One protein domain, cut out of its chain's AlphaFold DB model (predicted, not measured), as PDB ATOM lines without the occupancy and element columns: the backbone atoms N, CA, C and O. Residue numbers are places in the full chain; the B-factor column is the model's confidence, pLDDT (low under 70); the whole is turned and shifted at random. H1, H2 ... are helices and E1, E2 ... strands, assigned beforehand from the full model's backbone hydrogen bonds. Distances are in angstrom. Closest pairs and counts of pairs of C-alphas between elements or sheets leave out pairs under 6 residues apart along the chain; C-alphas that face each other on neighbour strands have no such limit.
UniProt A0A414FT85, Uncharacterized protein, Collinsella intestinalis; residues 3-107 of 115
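Overview. This is residues 3 to 107 of the 115 residues of an uncharacterized protein of Collinsella intestinalis (UniProt A0A414FT85). A long, strongly twisted ribbon, built on the hairpin E3 and E4 with E5 and E6 beside E4, has a small four-strand sheet near one end, and H1 packs on both sheets at that end. The unnamed stretch of residues 46 to 60 makes the far end of this rod. The 105 printed residues hold one named helix and eight named strands, in the order E1 E2 E3 E4 E5 E6 H1 E7 E8; the class is mixed, helices and strands. The small sheet runs E2 E1 E7 E8, antiparallel throughout, and the ribbon is a branched antiparallel sheet. The whole is loose, with a radius of gyration of the C-alphas of 17.5 A and spans of 56 by 25 by 17 A.

Along the chain. E1 is residues 3 to 6, beginning at C-alpha 3 (193.164, 122.314, 152.351), and E2 is residues 11 to 15, 13.3 A long. E3, residues 24 to 32, is 24.1 A long, and E4, residues 36 to 45, is 28.8 A long, ending at C-alpha 45 (179.499, 124.951, 171.163). E5 is residues 61 to 63 and E6 residues 68 to 72. H1, residues 81 to 92, is 15.4 A long. E7 is residues 96 to 99, and E8, residues 102 to 106, ends at C-alpha 106 (201.659, 127.215, 142.683).

Arrangement. E3, E4 and E5 form a meander, each strand the antiparallel neighbour of the one before. E3 lies on one side of E4, with N 28 and O 40 2.9 A apart. On the other side are E5, beside residues 43 to 45, with N 63 and O 43 3.3 A apart, and E6, beside residues 36 to 39, with N 37 and O 71 2.8 A apart. In the other sheet, E2 and E1 form a hairpin with N 5 and O 12 2.8 A apart, E1 and E7 have N 4 and O 98 2.8 A apart, and the hairpin E7 and E8 has N 99 and O 102 2.8 A apart. H1 is on both sheets; its closest C-alphas to E8 are those of Phe 82 and Tyr 105, 6.9 A, and to E3 those of Ile 31 and Leu 81, 7.1 A. Every O i to N i+4 pair in H1 is within hydrogen-bond range. E1 and E4 are only just apart, at 8.4 A.

Size, cuts and confidence. The C-alphas of Asp 51 and Phe 90 are the two farthest apart, 56.4 A. The printed part has no cut. The link from E4 to E5 is long, with 15 residues. The mean pLDDT of the printed part is 79.2; residues 17 to 24 and 42 to 66 are under 70.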
ATOM      1  N   VAL A   3     191.758 122.236 152.780       90.50
ATOM      2  CA  VAL A   3     193.164 122.314 152.351       90.50
ATOM      3  C   VAL A   3     193.429 121.215 151.340       90.50
ATOM      4  O   VAL A   3     193.082 120.060 151.585       90.50
ATOM      5  N   LYS A   4     194.061 121.546 150.217       93.62
ATOM      6  CA  LYS A   4     194.391 120.592 149.160       93.62
ATOM      7  C   LYS A   4     195.842 120.745 148.724       93.62
ATOM      8  O   LYS A   4     196.270 121.826 148.341       93.62
ATOM      9  N   LEU A   5     196.574 119.638 148.752       93.12
ATOM     10  CA  LEU A   5     197.938 119.512 148.256       93.12
ATOM     11  C   LEU A   5     197.902 118.710 146.952       93.12
ATOM     12  O   LEU A   5     197.365 117.600 146.899       93.12
ATOM     13  N   ILE A   6     198.458 119.276 145.889       94.00
ATOM     14  CA  ILE A   6     198.466 118.681 144.554       94.00
ATOM     15  C   ILE A   6     199.897 118.276 144.216       94.00
ATOM     16  O   ILE A   6     200.798 119.110 144.195       94.00
ATOM     17  N   TYR A   7     200.084 116.996 143.919       93.56
ATOM     18  CA  TYR A   7     201.339 116.378 143.497       93.56
ATOM     19  C   TYR A   7     201.180 115.839 142.065       93.56
ATOM     20  O   TYR A   7     200.050 115.623 141.616       93.56
ATOM     21  N   PRO A   8     202.270 115.540 141.335       91.56
ATOM     22  CA  PRO A   8     202.182 115.004 139.975       91.56
ATOM     23  C   PRO A   8     201.436 113.665 139.898       91.56
ATOM     24  O   PRO A   8     200.847 113.340 138.872       91.56
ATOM     25  N   ASN A   9     201.470 112.874 140.972       91.81
ATOM     26  CA  ASN A   9     200.928 111.518 141.008       91.81
ATOM     27  C   ASN A   9     199.753 111.327 141.978       91.81
ATOM     28  O   ASN A   9     199.205 110.227 142.037       91.81
ATOM     29  N   ARG A  10     199.389 112.344 142.769       92.06
ATOM     30  CA  ARG A  10     198.293 112.254 143.745       92.06
ATOM     31  C   ARG A  10     197.764 113.629 144.141       92.06
ATOM     32  O   ARG A  10     198.463 114.627 144.035       92.06
ATOM     33  N   ILE A  11     196.539 113.655 144.647       93.38
ATOM     34  CA  ILE A  11     195.938 114.838 145.263       93.38
ATOM     35  C   ILE A  11     195.519 114.432 146.667       93.38
ATOM     36  O   ILE A  11     194.832 113.425 146.837       93.38
ATOM     37  N   GLU A  12     195.936 115.209 147.655       92.06
ATOM     38  CA  GLU A  12     195.578 115.007 149.052       92.06
ATOM     39  C   GLU A  12     194.715 116.185 149.501       92.06
ATOM     40  O   GLU A  12     195.021 117.336 149.195       92.06
ATOM     41  N   SER A  13     193.599 115.913 150.174       89.56
ATOM     42  CA  SER A  13     192.680 116.958 150.623       89.56
ATOM     43  C   SER A  13     192.173 116.687 152.026       89.56
ATOM     44  O   SER A  13     191.744 115.572 152.330       89.56
ATOM     45  N   TRP A  14     192.144 117.736 152.836       88.00
ATOM     46  CA  TRP A  14     191.619 117.735 154.189       88.00
ATOM     47  C   TRP A  14     190.505 118.757 154.296       88.00
ATOM     48  O   TRP A  14     190.596 119.860 153.762       88.00
ATOM     49  N   ASP A  15     189.460 118.381 155.014       82.69
ATOM     50  CA  ASP A  15     188.333 119.249 155.298       82.69
ATOM     51  C   ASP A  15     188.151 119.334 156.810       82.69
ATOM     52  O   ASP A  15     188.090 118.314 157.502       82.69
ATOM     53  N   THR A  16     188.120 120.559 157.326       73.69
ATOM     54  CA  THR A  16     187.751 120.805 158.721       73.69
ATOM     55  C   THR A  16     186.236 120.870 158.792       73.69
ATOM     56  O   THR A  16     185.609 121.819 158.319       73.69
ATOM     57  N   ARG A  17     185.642 119.820 159.362       64.19
ATOM     58  CA  ARG A  17     184.194 119.711 159.499       64.19
ATOM     59  C   ARG A  17     183.699 120.784 160.467       64.19
ATOM     60  O   ARG A  17     184.017 120.736 161.650       64.19
ATOM     61  N   ALA A  18     182.875 121.703 159.978       58.06
ATOM     62  CA  ALA A  18     181.928 122.398 160.835       58.06
ATOM     63  C   ALA A  18     180.790 121.408 161.115       58.06
ATOM     64  O   ALA A  18     180.030 121.054 160.210       58.06
ATOM     65  N   ASP A  19     180.712 120.863 162.328       56.16
ATOM     66  CA  ASP A  19     179.502 120.148 162.723       56.16
ATOM     67  C   ASP A  19     178.371 121.179 162.838       56.16
ATOM     68  O   ASP A  19     178.568 122.238 163.429       56.16
ATOM     69  N   GLY A  20     177.198 120.908 162.256       51.19
ATOM     70  CA  GLY A  20     176.081 121.868 162.175       51.19
ATOM     71  C   GLY A  20     175.472 122.275 163.525       51.19
ATOM     72  O   GLY A  20     174.469 122.979 163.554       51.19
ATOM     73  N   SER A  21     176.058 121.805 164.627       55.66
ATOM     74  CA  SER A  21     175.734 122.157 166.005       55.66
ATOM     75  C   SER A  21     176.765 123.081 166.668       55.66
ATOM     76  O   SER A  21     176.522 123.538 167.779       55.66
ATOM     77  N   ALA A  22     177.913 123.329 166.031       57.06
ATOM     78  CA  ALA A  22     178.912 124.270 166.518       57.06
ATOM     79  C   ALA A  22     178.495 125.705 166.171       57.06
ATOM     80  O   ALA A  22     178.109 125.999 165.038       57.06
ATOM     81  N   THR A  23     178.594 126.600 167.147       57.84
ATOM     82  CA  THR A  23     178.217 128.012 167.006       57.84
ATOM     83  C   THR A  23     179.316 128.793 166.295       57.84
ATOM     84  O   THR A  23     179.033 129.687 165.501       57.84
ATOM     85  N   THR A  24     180.577 128.428 166.539       61.53
ATOM     86  CA  THR A  24     181.739 128.988 165.847       61.53
ATOM     87  C   THR A  24     182.767 127.884 165.595       61.53
ATOM     88  O   THR A  24     183.081 127.095 166.483       61.53
ATOM     89  N   SER A  25     183.316 127.833 164.380       70.94
ATOM     90  CA  SER A  25     184.429 126.949 164.017       70.94
ATOM     91  C   SER A  25     185.677 127.777 163.725       70.94
ATOM     92  O   SER A  25     185.616 128.688 162.897       70.94
ATOM     93  N   HIS A  26     186.809 127.439 164.336       74.56
ATOM     94  CA  HIS A  26     188.101 128.048 164.025       74.56
ATOM     95  C   HIS A  26     189.052 127.008 163.470       74.56
ATOM     96  O   HIS A  26     189.336 126.003 164.113       74.56
ATOM     97  N   ALA A  27     189.572 127.269 162.278       81.69
ATOM     98  CA  ALA A  27     190.577 126.431 161.656       81.69
ATOM     99  C   ALA A  27     191.829 127.253 161.369       81.69
ATOM    100  O   ALA A  27     191.743 128.408 160.956       81.69
ATOM    101  N   GLN A  28     192.988 126.643 161.586       85.38
ATOM    102  CA  GLN A  28     194.279 127.279 161.386       85.38
ATOM    103  C   GLN A  28     195.237 126.307 160.709       85.38
ATOM    104  O   GLN A  28     195.322 125.137 161.077       85.38
ATOM    105  N   LEU A  29     195.997 126.814 159.745       87.12
ATOM    106  CA  LEU A  29     197.116 126.106 159.146       87.12
ATOM    107  C   LEU A  29     198.417 126.671 159.726       87.12
ATOM    108  O   LEU A  29     198.642 127.878 159.663       87.12
ATOM    109  N   VAL A  30     199.250 125.817 160.322       90.00
ATOM    110  CA  VAL A  30     200.464 126.234 161.042       90.00
ATOM    111  C   VAL A  30     201.639 125.349 160.655       90.00
ATOM    112  O   VAL A  30     201.498 124.132 160.552       90.00
ATOM    113  N   ILE A  31     202.818 125.948 160.500       90.50
ATOM    114  CA  ILE A  31     204.072 125.198 160.440       90.50
ATOM    115  C   ILE A  31     204.566 124.972 161.870       90.50
ATOM    116  O   ILE A  31     204.978 125.904 162.559       90.50
ATOM    117  N   ALA A  32     204.540 123.723 162.318       87.75
ATOM    118  CA  ALA A  32     205.098 123.296 163.588       87.75
ATOM    119  C   ALA A  32     206.573 122.912 163.416       87.75
ATOM    120  O   ALA A  32     206.927 122.125 162.538       87.75
ATOM    121  N   ASN A  33     207.437 123.465 164.274       86.88
ATOM    122  CA  ASN A  33     208.882 123.186 164.329       86.88
ATOM    123  C   ASN A  33     209.653 123.417 163.013       86.88
ATOM    124  O   ASN A  33     210.786 122.965 162.875       86.88
ATOM    125  N   GLY A  34     209.049 124.107 162.043       86.88
ATOM    126  CA  GLY A  34     209.600 124.316 160.704       86.88
ATOM    127  C   GLY A  34     209.493 123.113 159.762       86.88
ATOM    128  O   GLY A  34     209.694 123.266 158.564       86.88
ATOM    129  N   THR A  35     209.159 121.926 160.265       91.81
ATOM    130  CA  THR A  35     209.198 120.678 159.487       91.81
ATOM    131  C   THR A  35     207.828 120.084 159.218       91.81
ATOM    132  O   THR A  35     207.691 119.290 158.298       91.81
ATOM    133  N   SER A  36     206.796 120.462 159.966       91.50
ATOM    134  CA  SER A  36     205.479 119.837 159.853       91.50
ATOM    135  C   SER A  36     204.405 120.872 159.580       91.50
ATOM    136  O   SER A  36     204.224 121.800 160.363       91.50
ATOM    137  N   LEU A  37     203.642 120.689 158.507       91.06
ATOM    138  CA  LEU A  37     202.440 121.472 158.254       91.06
ATOM    139  C   LEU A  37     201.270 120.805 158.969       91.06
ATOM    140  O   LEU A  37     200.908 119.664 158.669       91.06
ATOM    141  N   GLN A  38     200.697 121.516 159.931       91.06
ATOM    142  CA  GLN A  38     199.620 121.033 160.779       91.06
ATOM    143  C   GLN A  38     198.345 121.833 160.539       91.06
ATOM    144  O   GLN A  38     198.342 123.064 160.561       91.06
ATOM    145  N   LEU A  39     197.253 121.103 160.346       87.62
ATOM    146  CA  LEU A  39     195.905 121.631 160.304       87.62
ATOM    147  C   LEU A  39     195.285 121.495 161.694       87.62
ATOM    148  O   LEU A  39     195.164 120.392 162.229       87.62
ATOM    149  N   TRP A  40     194.899 122.630 162.260       84.19
ATOM    150  CA  TRP A  40     194.209 122.750 163.535       84.19
ATOM    151  C   TRP A  40     192.751 123.113 163.281       84.19
ATOM    152  O   TRP A  40     192.458 123.949 162.427       84.19
ATOM    153  N   SER A  41     191.834 122.516 164.036       76.31
ATOM    154  CA  SER A  41     190.409 122.851 163.973       76.31
ATOM    155  C   SER A  41     189.782 122.773 165.353       76.31
ATOM    156  O   SER A  41     189.658 121.677 165.878       76.31
ATOM    157  N   CYS A  42     189.375 123.900 165.920       69.62
ATOM    158  CA  CYS A  42     188.631 123.972 167.170       69.62
ATOM    159  C   CYS A  42     187.153 124.262 166.876       69.62
ATOM    160  O   CYS A  42     186.839 125.046 165.971       69.62
ATOM    161  N   LEU A  43     186.258 123.635 167.634       68.06
ATOM    162  CA  LEU A  43     184.826 123.914 167.595       68.06
ATOM    163  C   LEU A  43     184.397 124.444 168.959       68.06
ATOM    164  O   LEU A  43     184.697 123.832 169.984       68.06
ATOM    165  N   TRP A  44     183.667 125.558 168.945       62.00
ATOM    166  CA  TRP A  44     182.980 126.072 170.123       62.00
ATOM    167  C   TRP A  44     181.489 125.804 169.982       62.00
ATOM    168  O   TRP A  44     180.856 126.165 168.979       62.00
ATOM    169  N   ARG A  45     180.936 125.141 170.994       61.59
ATOM    170  CA  ARG A  45     179.499 124.951 171.163       61.59
ATOM    171  C   ARG A  45     179.011 125.881 172.258       61.59
ATOM    172  O   ARG A  45     179.419 125.736 173.405       61.59
ATOM    173  N   ASP A  46     178.115 126.783 171.884       60.06
ATOM    174  CA  ASP A  46     177.316 127.553 172.829       60.06
ATOM    175  C   ASP A  46     176.090 126.692 173.186       60.06
ATOM    176  O   ASP A  46     175.379 126.207 172.296       60.06
ATOM    177  N   GLU A  47     175.875 126.398 174.471       58.81
ATOM    178  CA  GLU A  47     174.670 125.687 174.905       58.81
ATOM    179  C   GLU A  47     173.498 126.674 174.948       58.81
ATOM    180  O   GLU A  47     173.439 127.560 175.802       58.81
ATOM    181  N   PHE A  48     172.542 126.499 174.036       58.94
ATOM    182  CA  PHE A  48     171.280 127.237 174.045       58.94
ATOM    183  C   PHE A  48     170.207 126.433 174.779       58.94
ATOM    184  O   PHE A  48     170.089 125.215 174.602       58.94
ATOM    185  N   ASP A  49     169.398 127.110 175.590       62.19
ATOM    186  CA  ASP A  49     168.231 126.502 176.213       62.19
ATOM    187  C   ASP A  49     167.132 126.215 175.168       62.19
ATOM    188  O   ASP A  49     167.225 126.580 173.995       62.19
ATOM    189  N   SER A  50     166.058 125.533 175.576       59.66
ATOM    190  CA  SER A  50     164.953 125.192 174.662       59.66
ATOM    191  C   SER A  50     164.189 126.411 174.118       59.66
ATOM    192  O   SER A  50     163.394 126.250 173.192       59.66
ATOM    193  N   ASP A  51     164.419 127.600 174.679       66.88
ATOM    194  CA  ASP A  51     163.849 128.880 174.251       66.88
ATOM    195  C   ASP A  51     164.813 129.673 173.335       66.88
ATOM    196  O   ASP A  51     164.442 130.705 172.780       66.88
ATOM    197  N   GLY A  52     166.028 129.156 173.094       58.59
ATOM    198  CA  GLY A  52     167.033 129.760 172.215       58.59
ATOM    199  C   GLY A  52     167.894 130.837 172.881       58.59
ATOM    200  O   GLY A  52     168.583 131.581 172.183       58.59
ATOM    201  N   ASN A  53     167.869 130.932 174.210       64.69
ATOM    202  CA  ASN A  53     168.718 131.826 174.985       64.69
ATOM    203  C   ASN A  53     170.034 131.114 175.351       64.69
ATOM    204  O   ASN A  53     170.015 129.920 175.662       64.69
ATOM    205  N   PRO A  54     171.179 131.820 175.344       60.88
ATOM    206  CA  PRO A  54     172.438 131.258 175.826       60.88
ATOM    207  C   PRO A  54     172.305 130.906 177.314       60.88
ATOM    208  O   PRO A  54     171.853 131.727 178.117       60.88
ATOM    209  N   VAL A  55     172.665 129.678 177.690       66.31
ATOM    210  CA  VAL A  55     172.584 129.216 179.081       66.31
ATOM    211  C   VAL A  55     173.657 129.929 179.910       66.31
ATOM    212  O   VAL A  55     174.852 129.673 179.762       66.31
ATOM    213  N   GLU A  56     173.245 130.818 180.821       48.72
ATOM    214  CA  GLU A  56     174.166 131.477 181.759       48.72
ATOM    215  C   GLU A  56     174.899 130.431 182.620       48.72
ATOM    216  O   GLU A  56     174.299 129.751 183.455       48.72
ATOM    217  N   GLY A  57     176.217 130.311 182.423       50.19
ATOM    218  CA  GLY A  57     177.076 129.371 183.152       50.19
ATOM    219  C   GLY A  57     177.331 128.034 182.449       50.19
ATOM    220  O   GLY A  57     177.967 127.167 183.055       50.19
ATOM    221  N   ALA A  58     176.880 127.857 181.202       52.47
ATOM    222  CA  ALA A  58     177.336 126.750 180.368       52.47
ATOM    223  C   ALA A  58     178.854 126.836 180.168       52.47
ATOM    224  O   ALA A  58     179.412 127.909 179.932       52.47
ATOM    225  N   GLN A  59     179.538 125.704 180.323       46.69
ATOM    226  CA  GLN A  59     180.950 125.620 179.972       46.69
ATOM    227  C   GLN A  59     181.021 125.626 178.451       46.69
ATOM    228  O   GLN A  59     180.412 124.756 177.837       46.69
ATOM    229  N   ASP A  60     181.771 126.560 177.861       52.12
ATOM    230  CA  ASP A  60     182.280 126.405 176.499       52.12
ATOM    231  C   ASP A  60     182.861 124.994 176.402       52.12
ATOM    232  O   ASP A  60     183.918 124.696 176.972       52.12
ATOM    233  N   ILE A  61     182.138 124.089 175.744       53.06
ATOM    234  CA  ILE A  61     182.672 122.770 175.449       53.06
ATOM    235  C   ILE A  61     183.640 123.019 174.300       53.06
ATOM    236  O   ILE A  61     183.269 122.969 173.129       53.06
ATOM    237  N   GLU A  62     184.871 123.377 174.658       55.53
ATOM    238  CA  GLU A  62     185.988 123.405 173.733       55.53
ATOM    239  C   GLU A  62     186.225 121.955 173.305       55.53
ATOM    240  O   GLU A  62     186.813 121.154 174.037       55.53
ATOM    241  N   GLU A  63     185.749 121.582 172.118       54.19
ATOM    242  CA  GLU A  63     186.292 120.402 171.460       54.19
ATOM    243  C   GLU A  63     187.704 120.783 171.017       54.19
ATOM    244  O   GLU A  63     187.901 121.340 169.932       54.19
ATOM    245  N   SER A  64     188.678 120.550 171.910       54.88
ATOM    246  CA  SER A  64     190.080 120.877 171.676       54.88
ATOM    247  C   SER A  64     190.510 120.259 170.353       54.88
ATOM    248  O   SER A  64     190.586 119.038 170.192       54.88
ATOM    249  N   GLY A  65     190.764 121.130 169.384       59.09
ATOM    250  CA  GLY A  65     191.146 120.725 168.050       59.09
ATOM    251  C   GLY A  65     192.403 119.882 168.057       59.09
ATOM    252  O   GLY A  65     193.459 120.352 168.475       59.09
ATOM    253  N   TYR A  66     192.312 118.644 167.580       66.00
ATOM    254  CA  TYR A  66     193.492 117.798 167.461       66.00
ATOM    255  C   TYR A  66     194.356 118.290 166.295       66.00
ATOM    256  O   TYR A  66     193.868 118.315 165.160       66.00
ATOM    257  N   PRO A  67     195.631 118.649 166.533       78.81
ATOM    258  CA  PRO A  67     196.537 118.975 165.447       78.81
ATOM    259  C   PRO A  67     196.711 117.760 164.553       78.81
ATOM    260  O   PRO A  67     197.111 116.686 165.010       78.81
ATOM    261  N   ARG A  68     196.439 117.936 163.263       84.38
ATOM    262  CA  ARG A  68     196.689 116.903 162.269       84.38
ATOM    263  C   ARG A  68     197.813 117.336 161.355       84.38
ATOM    264  O   ARG A  68     197.683 118.314 160.629       84.38
ATOM    265  N   GLU A  69     198.905 116.586 161.378       89.25
ATOM    266  CA  GLU A  69     199.954 116.736 160.377       89.25
ATOM    267  C   GLU A  69     199.414 116.304 159.010       89.25
ATOM    268  O   GLU A  69     198.857 115.211 158.866       89.25
ATOM    269  N   ILE A  70     199.540 117.195 158.028       90.62
ATOM    270  CA  ILE A  70     199.094 116.967 156.649       90.62
ATOM    271  C   ILE A  70     200.264 116.904 155.663       90.62
ATOM    272  O   ILE A  70     200.127 116.333 154.586       90.62
ATOM    273  N   ALA A  71     201.419 117.462 156.031       90.38
ATOM    274  CA  ALA A  71     202.661 117.341 155.279       90.38
ATOM    275  C   ALA A  71     203.867 117.463 156.214       90.38
ATOM    276  O   ALA A  71     203.801 118.145 157.238       90.38
ATOM    277  N   HIS A  72     204.976 116.839 155.826       92.44
ATOM    278  CA  HIS A  72     206.215 116.824 156.594       92.44
ATOM    279  C   HIS A  72     207.428 116.998 155.671       92.44
ATOM    280  O   HIS A  72     207.476 116.409 154.590       92.44
ATOM    281  N   LEU A  73     208.396 117.794 156.118       91.06
ATOM    282  CA  LEU A  73     209.711 117.995 155.520       91.06
ATOM    283  C   LEU A  73     210.739 117.186 156.304       91.06
ATOM    284  O   LEU A  73     210.842 117.310 157.525       91.06
ATOM    285  N   GLY A  74     211.516 116.376 155.591       85.62
ATOM    286  CA  GLY A  74     212.499 115.490 156.206       85.62
ATOM    287  C   GLY A  74     213.846 116.169 156.432       85.62
ATOM    288  O   GLY A  74     214.510 115.905 157.433       85.62
ATOM    289  N   ASN A  75     214.256 117.044 155.509       81.12
ATOM    290  CA  ASN A  75     215.611 117.605 155.488       81.12
ATOM    291  C   ASN A  75     215.657 119.137 155.508       81.12
ATOM    292  O   ASN A  75     216.734 119.720 155.357       81.12
ATOM    293  N   HIS A  76     214.516 119.802 155.678       84.69
ATOM    294  CA  HIS A  76     214.436 121.257 155.652       84.69
ATOM    295  C   HIS A  76     213.504 121.794 156.737       84.69
ATOM    296  O   HIS A  76     212.412 121.272 156.938       84.69
ATOM    297  N   CYS A  77     213.930 122.861 157.415       88.62
ATOM    298  CA  CYS A  77     213.083 123.608 158.338       88.62
ATOM    299  C   CYS A  77     212.685 124.924 157.678       88.62
ATOM    300  O   CYS A  77     213.523 125.815 157.544       88.62
ATOM    301  N   ALA A  78     211.418 125.037 157.307       89.31
ATOM    302  CA  ALA A  78     210.850 126.245 156.748       89.31
ATOM    303  C   ALA A  78     210.455 127.252 157.835       89.31
ATOM    304  O   ALA A  78     209.978 126.882 158.909       89.31
ATOM    305  N   ARG A  79     210.616 128.540 157.542       87.62
ATOM    306  CA  ARG A  79     210.192 129.648 158.413       87.62
ATOM    307  C   ARG A  79     208.758 130.087 158.153       87.62
ATOM    308  O   ARG A  79     208.062 130.473 159.085       87.62
ATOM    309  N   ASP A  80     208.327 129.979 156.900       89.38
ATOM    310  CA  ASP A  80     207.052 130.493 156.405       89.38
ATOM    311  C   ASP A  80     206.399 129.510 155.423       89.38
ATOM    312  O   ASP A  80     207.057 128.626 154.868       89.38
ATOM    313  N   LEU A  81     205.095 129.682 155.168       88.31
ATOM    314  CA  LEU A  81     204.295 128.779 154.326       88.31
ATOM    315  C   LEU A  81     204.868 128.603 152.913       88.31
ATOM    316  O   LEU A  81     204.913 127.487 152.402       88.31
ATOM    317  N   PHE A  82     205.337 129.684 152.294       90.06
ATOM    318  CA  PHE A  82     205.901 129.645 150.944       90.06
ATOM    319  C   PHE A  82     207.239 128.901 150.890       90.06
ATOM    320  O   PHE A  82     207.459 128.109 149.975       90.06
ATOM    321  N   GLU A  83     208.105 129.110 151.886       90.75
ATOM    322  CA  GLU A  83     209.374 128.381 152.007       90.75
ATOM    323  C   GLU A  83     209.109 126.887 152.228       90.75
ATOM    324  O   GLU A  83     209.736 126.044 151.589       90.75
ATOM    325  N   PHE A  84     208.098 126.557 153.041       91.56
ATOM    326  CA  PHE A  84     207.658 125.181 153.257       91.56
ATOM    327  C   PHE A  84     207.159 124.531 151.968       91.56
ATOM    328  O   PHE A  84     207.573 123.422 151.644       91.56
ATOM    329  N   CYS A  85     206.300 125.215 151.207       91.94
ATOM    330  CA  CYS A  85     205.776 124.691 149.947       91.94
ATOM    331  C   CYS A  85     206.884 124.492 148.908       91.94
ATOM    332  O   CYS A  85     206.906 123.464 148.236       91.94
ATOM    333  N   GLY A  86     207.836 125.427 148.823       91.56
ATOM    334  CA  GLY A  86     209.018 125.284 147.976       91.56
ATOM    335  C   GLY A  86     209.879 124.088 148.380       91.56
ATOM    336  O   GLY A  86     210.224 123.264 147.539       91.56
ATOM    337  N   ALA A  87     210.175 123.924 149.668       91.62
ATOM    338  CA  ALA A  87     210.911 122.759 150.153       91.62
ATOM    339  C   ALA A  87     210.152 121.446 149.890       91.62
ATOM    340  O   ALA A  87     210.744 120.468 149.435       91.62
ATOM    341  N   LEU A  88     208.830 121.439 150.082       91.38
ATOM    342  CA  LEU A  88     207.986 120.271 149.834       91.38
ATOM    343  C   LEU A  88     207.887 119.947 148.338       91.38
ATOM    344  O   LEU A  88     207.755 118.777 147.971       91.38
ATOM    345  N   HIS A  89     207.989 120.954 147.468       91.94
ATOM    346  CA  HIS A  89     208.177 120.749 146.037       91.94
ATOM    347  C   HIS A  89     209.456 119.955 145.767       91.94
ATOM    348  O   HIS A  89     209.397 118.908 145.126       91.94
ATOM    349  N   PHE A  90     210.595 120.386 146.310       90.06
ATOM    350  CA  PHE A  90     211.868 119.696 146.089       90.06
ATOM    351  C   PHE A  90     211.927 118.294 146.715       90.06
ATOM    352  O   PHE A  90     212.520 117.397 146.118       90.06
ATOM    353  N   GLU A  91     211.321 118.076 147.887       90.19
ATOM    354  CA  GLU A  91     211.367 116.772 148.569       90.19
ATOM    355  C   GLU A  91     210.304 115.783 148.068       90.19
ATOM    356  O   GLU A  91     210.575 114.589 147.950       90.19
ATOM    357  N   SER A  92     209.083 116.253 147.799       88.44
ATOM    358  CA  SER A  92     207.914 115.400 147.522       88.44
ATOM    359  C   SER A  92     207.201 115.709 146.203       88.44
ATOM    360  O   SER A  92     206.249 115.006 145.854       88.44
ATOM    361  N   GLY A  93     207.627 116.734 145.464       91.31
ATOM    362  CA  GLY A  93     207.024 117.128 144.191       91.31
ATOM    363  C   GLY A  93     205.711 117.895 144.332       91.31
ATOM    364  O   GLY A  93     204.856 117.772 143.461       91.31
ATOM    365  N   LEU A  94     205.494 118.642 145.420       93.56
ATOM    366  CA  LEU A  94     204.325 119.522 145.540       93.56
ATOM    367  C   LEU A  94     204.244 120.488 144.347       93.56
ATOM    368  O   LEU A  94     205.157 121.269 144.117       93.56
ATOM    369  N   LEU A  95     203.139 120.474 143.614       93.19
ATOM    370  CA  LEU A  95     202.888 121.391 142.501       93.19
ATOM    371  C   LEU A  95     202.060 122.592 142.939       93.19
ATOM    372  O   LEU A  95     202.286 123.697 142.461       93.19
ATOM    373  N   ARG A  96     201.085 122.382 143.828       93.44
ATOM    374  CA  ARG A  96     200.150 123.433 144.231       93.44
ATOM    375  C   ARG A  96     199.532 123.161 145.599       93.44
ATOM    376  O   ARG A  96     199.279 122.008 145.950       93.44
ATOM    377  N   LEU A  97     199.289 124.235 146.345       93.06
ATOM    378  CA  LEU A  97     198.528 124.262 147.591       93.06
ATOM    379  C   LEU A  97     197.310 125.169 147.404       93.06
ATOM    380  O   LEU A  97     197.461 126.365 147.148       93.06
ATOM    381  N   ASP A  98     196.122 124.608 147.602       93.00
ATOM    382  CA  ASP A  98     194.871 125.358 147.662       93.00
ATOM    383  C   ASP A  98     194.314 125.358 149.090       93.00
ATOM    384  O   ASP A  98     194.275 124.314 149.750       93.00
ATOM    385  N   VAL A  99     193.841 126.514 149.555       90.50
ATOM    386  CA  VAL A  99     193.140 126.679 150.836       90.50
ATOM    387  C   VAL A  99     191.807 127.376 150.583       90.50
ATOM    388  O   VAL A  99     191.756 128.428 149.960       90.50
ATOM    389  N   ASP A 100     190.711 126.745 151.003       87.88
ATOM    390  CA  ASP A 100     189.322 127.170 150.777       87.88
ATOM    391  C   ASP A 100     189.004 127.516 149.304       87.88
ATOM    392  O   ASP A 100     188.152 128.344 148.994       87.88
ATOM    393  N   GLY A 101     189.673 126.823 148.374       85.19
ATOM    394  CA  GLY A 101     189.513 127.007 146.929       85.19
ATOM    395  C   GLY A 101     190.402 128.093 146.316       85.19
ATOM    396  O   GLY A 101     190.377 128.259 145.097       85.19
ATOM    397  N   GLU A 102     191.201 128.790 147.122       90.12
ATOM    398  CA  GLU A 102     192.192 129.763 146.668       90.12
ATOM    399  C   GLU A 102     193.584 129.127 146.572       90.12
ATOM    400  O   GLU A 102     194.046 128.465 147.503       90.12
ATOM    401  N   ALA A 103     194.269 129.346 145.447       90.19
ATOM    402  CA  ALA A 103     195.632 128.873 145.239       90.19
ATOM    403  C   ALA A 103     196.614 129.760 146.010       90.19
ATOM    404  O   ALA A 103     196.979 130.838 145.543       90.19
ATOM    405  N   LEU A 104     197.054 129.305 147.183       90.06
ATOM    406  CA  LEU A 104     198.048 130.035 147.973       90.06
ATOM    407  C   LEU A 104     199.464 129.843 147.438       90.06
ATOM    408  O   LEU A 104     200.296 130.734 147.568       90.06
ATOM    409  N   TYR A 105     199.751 128.685 146.851       91.38
ATOM    410  CA  TYR A 105     201.046 128.400 146.247       91.38
ATOM    411  C   TYR A 105     200.852 127.590 144.976       91.38
ATOM    412  O   TYR A 105     200.131 126.595 144.978       91.38
ATOM    413  N   GLU A 106     201.551 127.976 143.918       92.00
ATOM    414  CA  GLU A 106     201.659 127.215 142.683       92.00
ATOM    415  C   GLU A 106     203.123 127.246 142.249       92.00
ATOM    416  O   GLU A 106     203.731 128.313 142.141       92.00
ATOM    417  N   TYR A 107     203.706 126.068 142.051       87.44
ATOM    418  CA  TYR A 107     205.024 125.954 141.464       87.44
ATOM    419  C   TYR A 107     204.902 126.246 139.974       87.44
ATOM    420  O   TYR A 107     204.379 125.437 139.204       87.44
TER     421      TYR A 107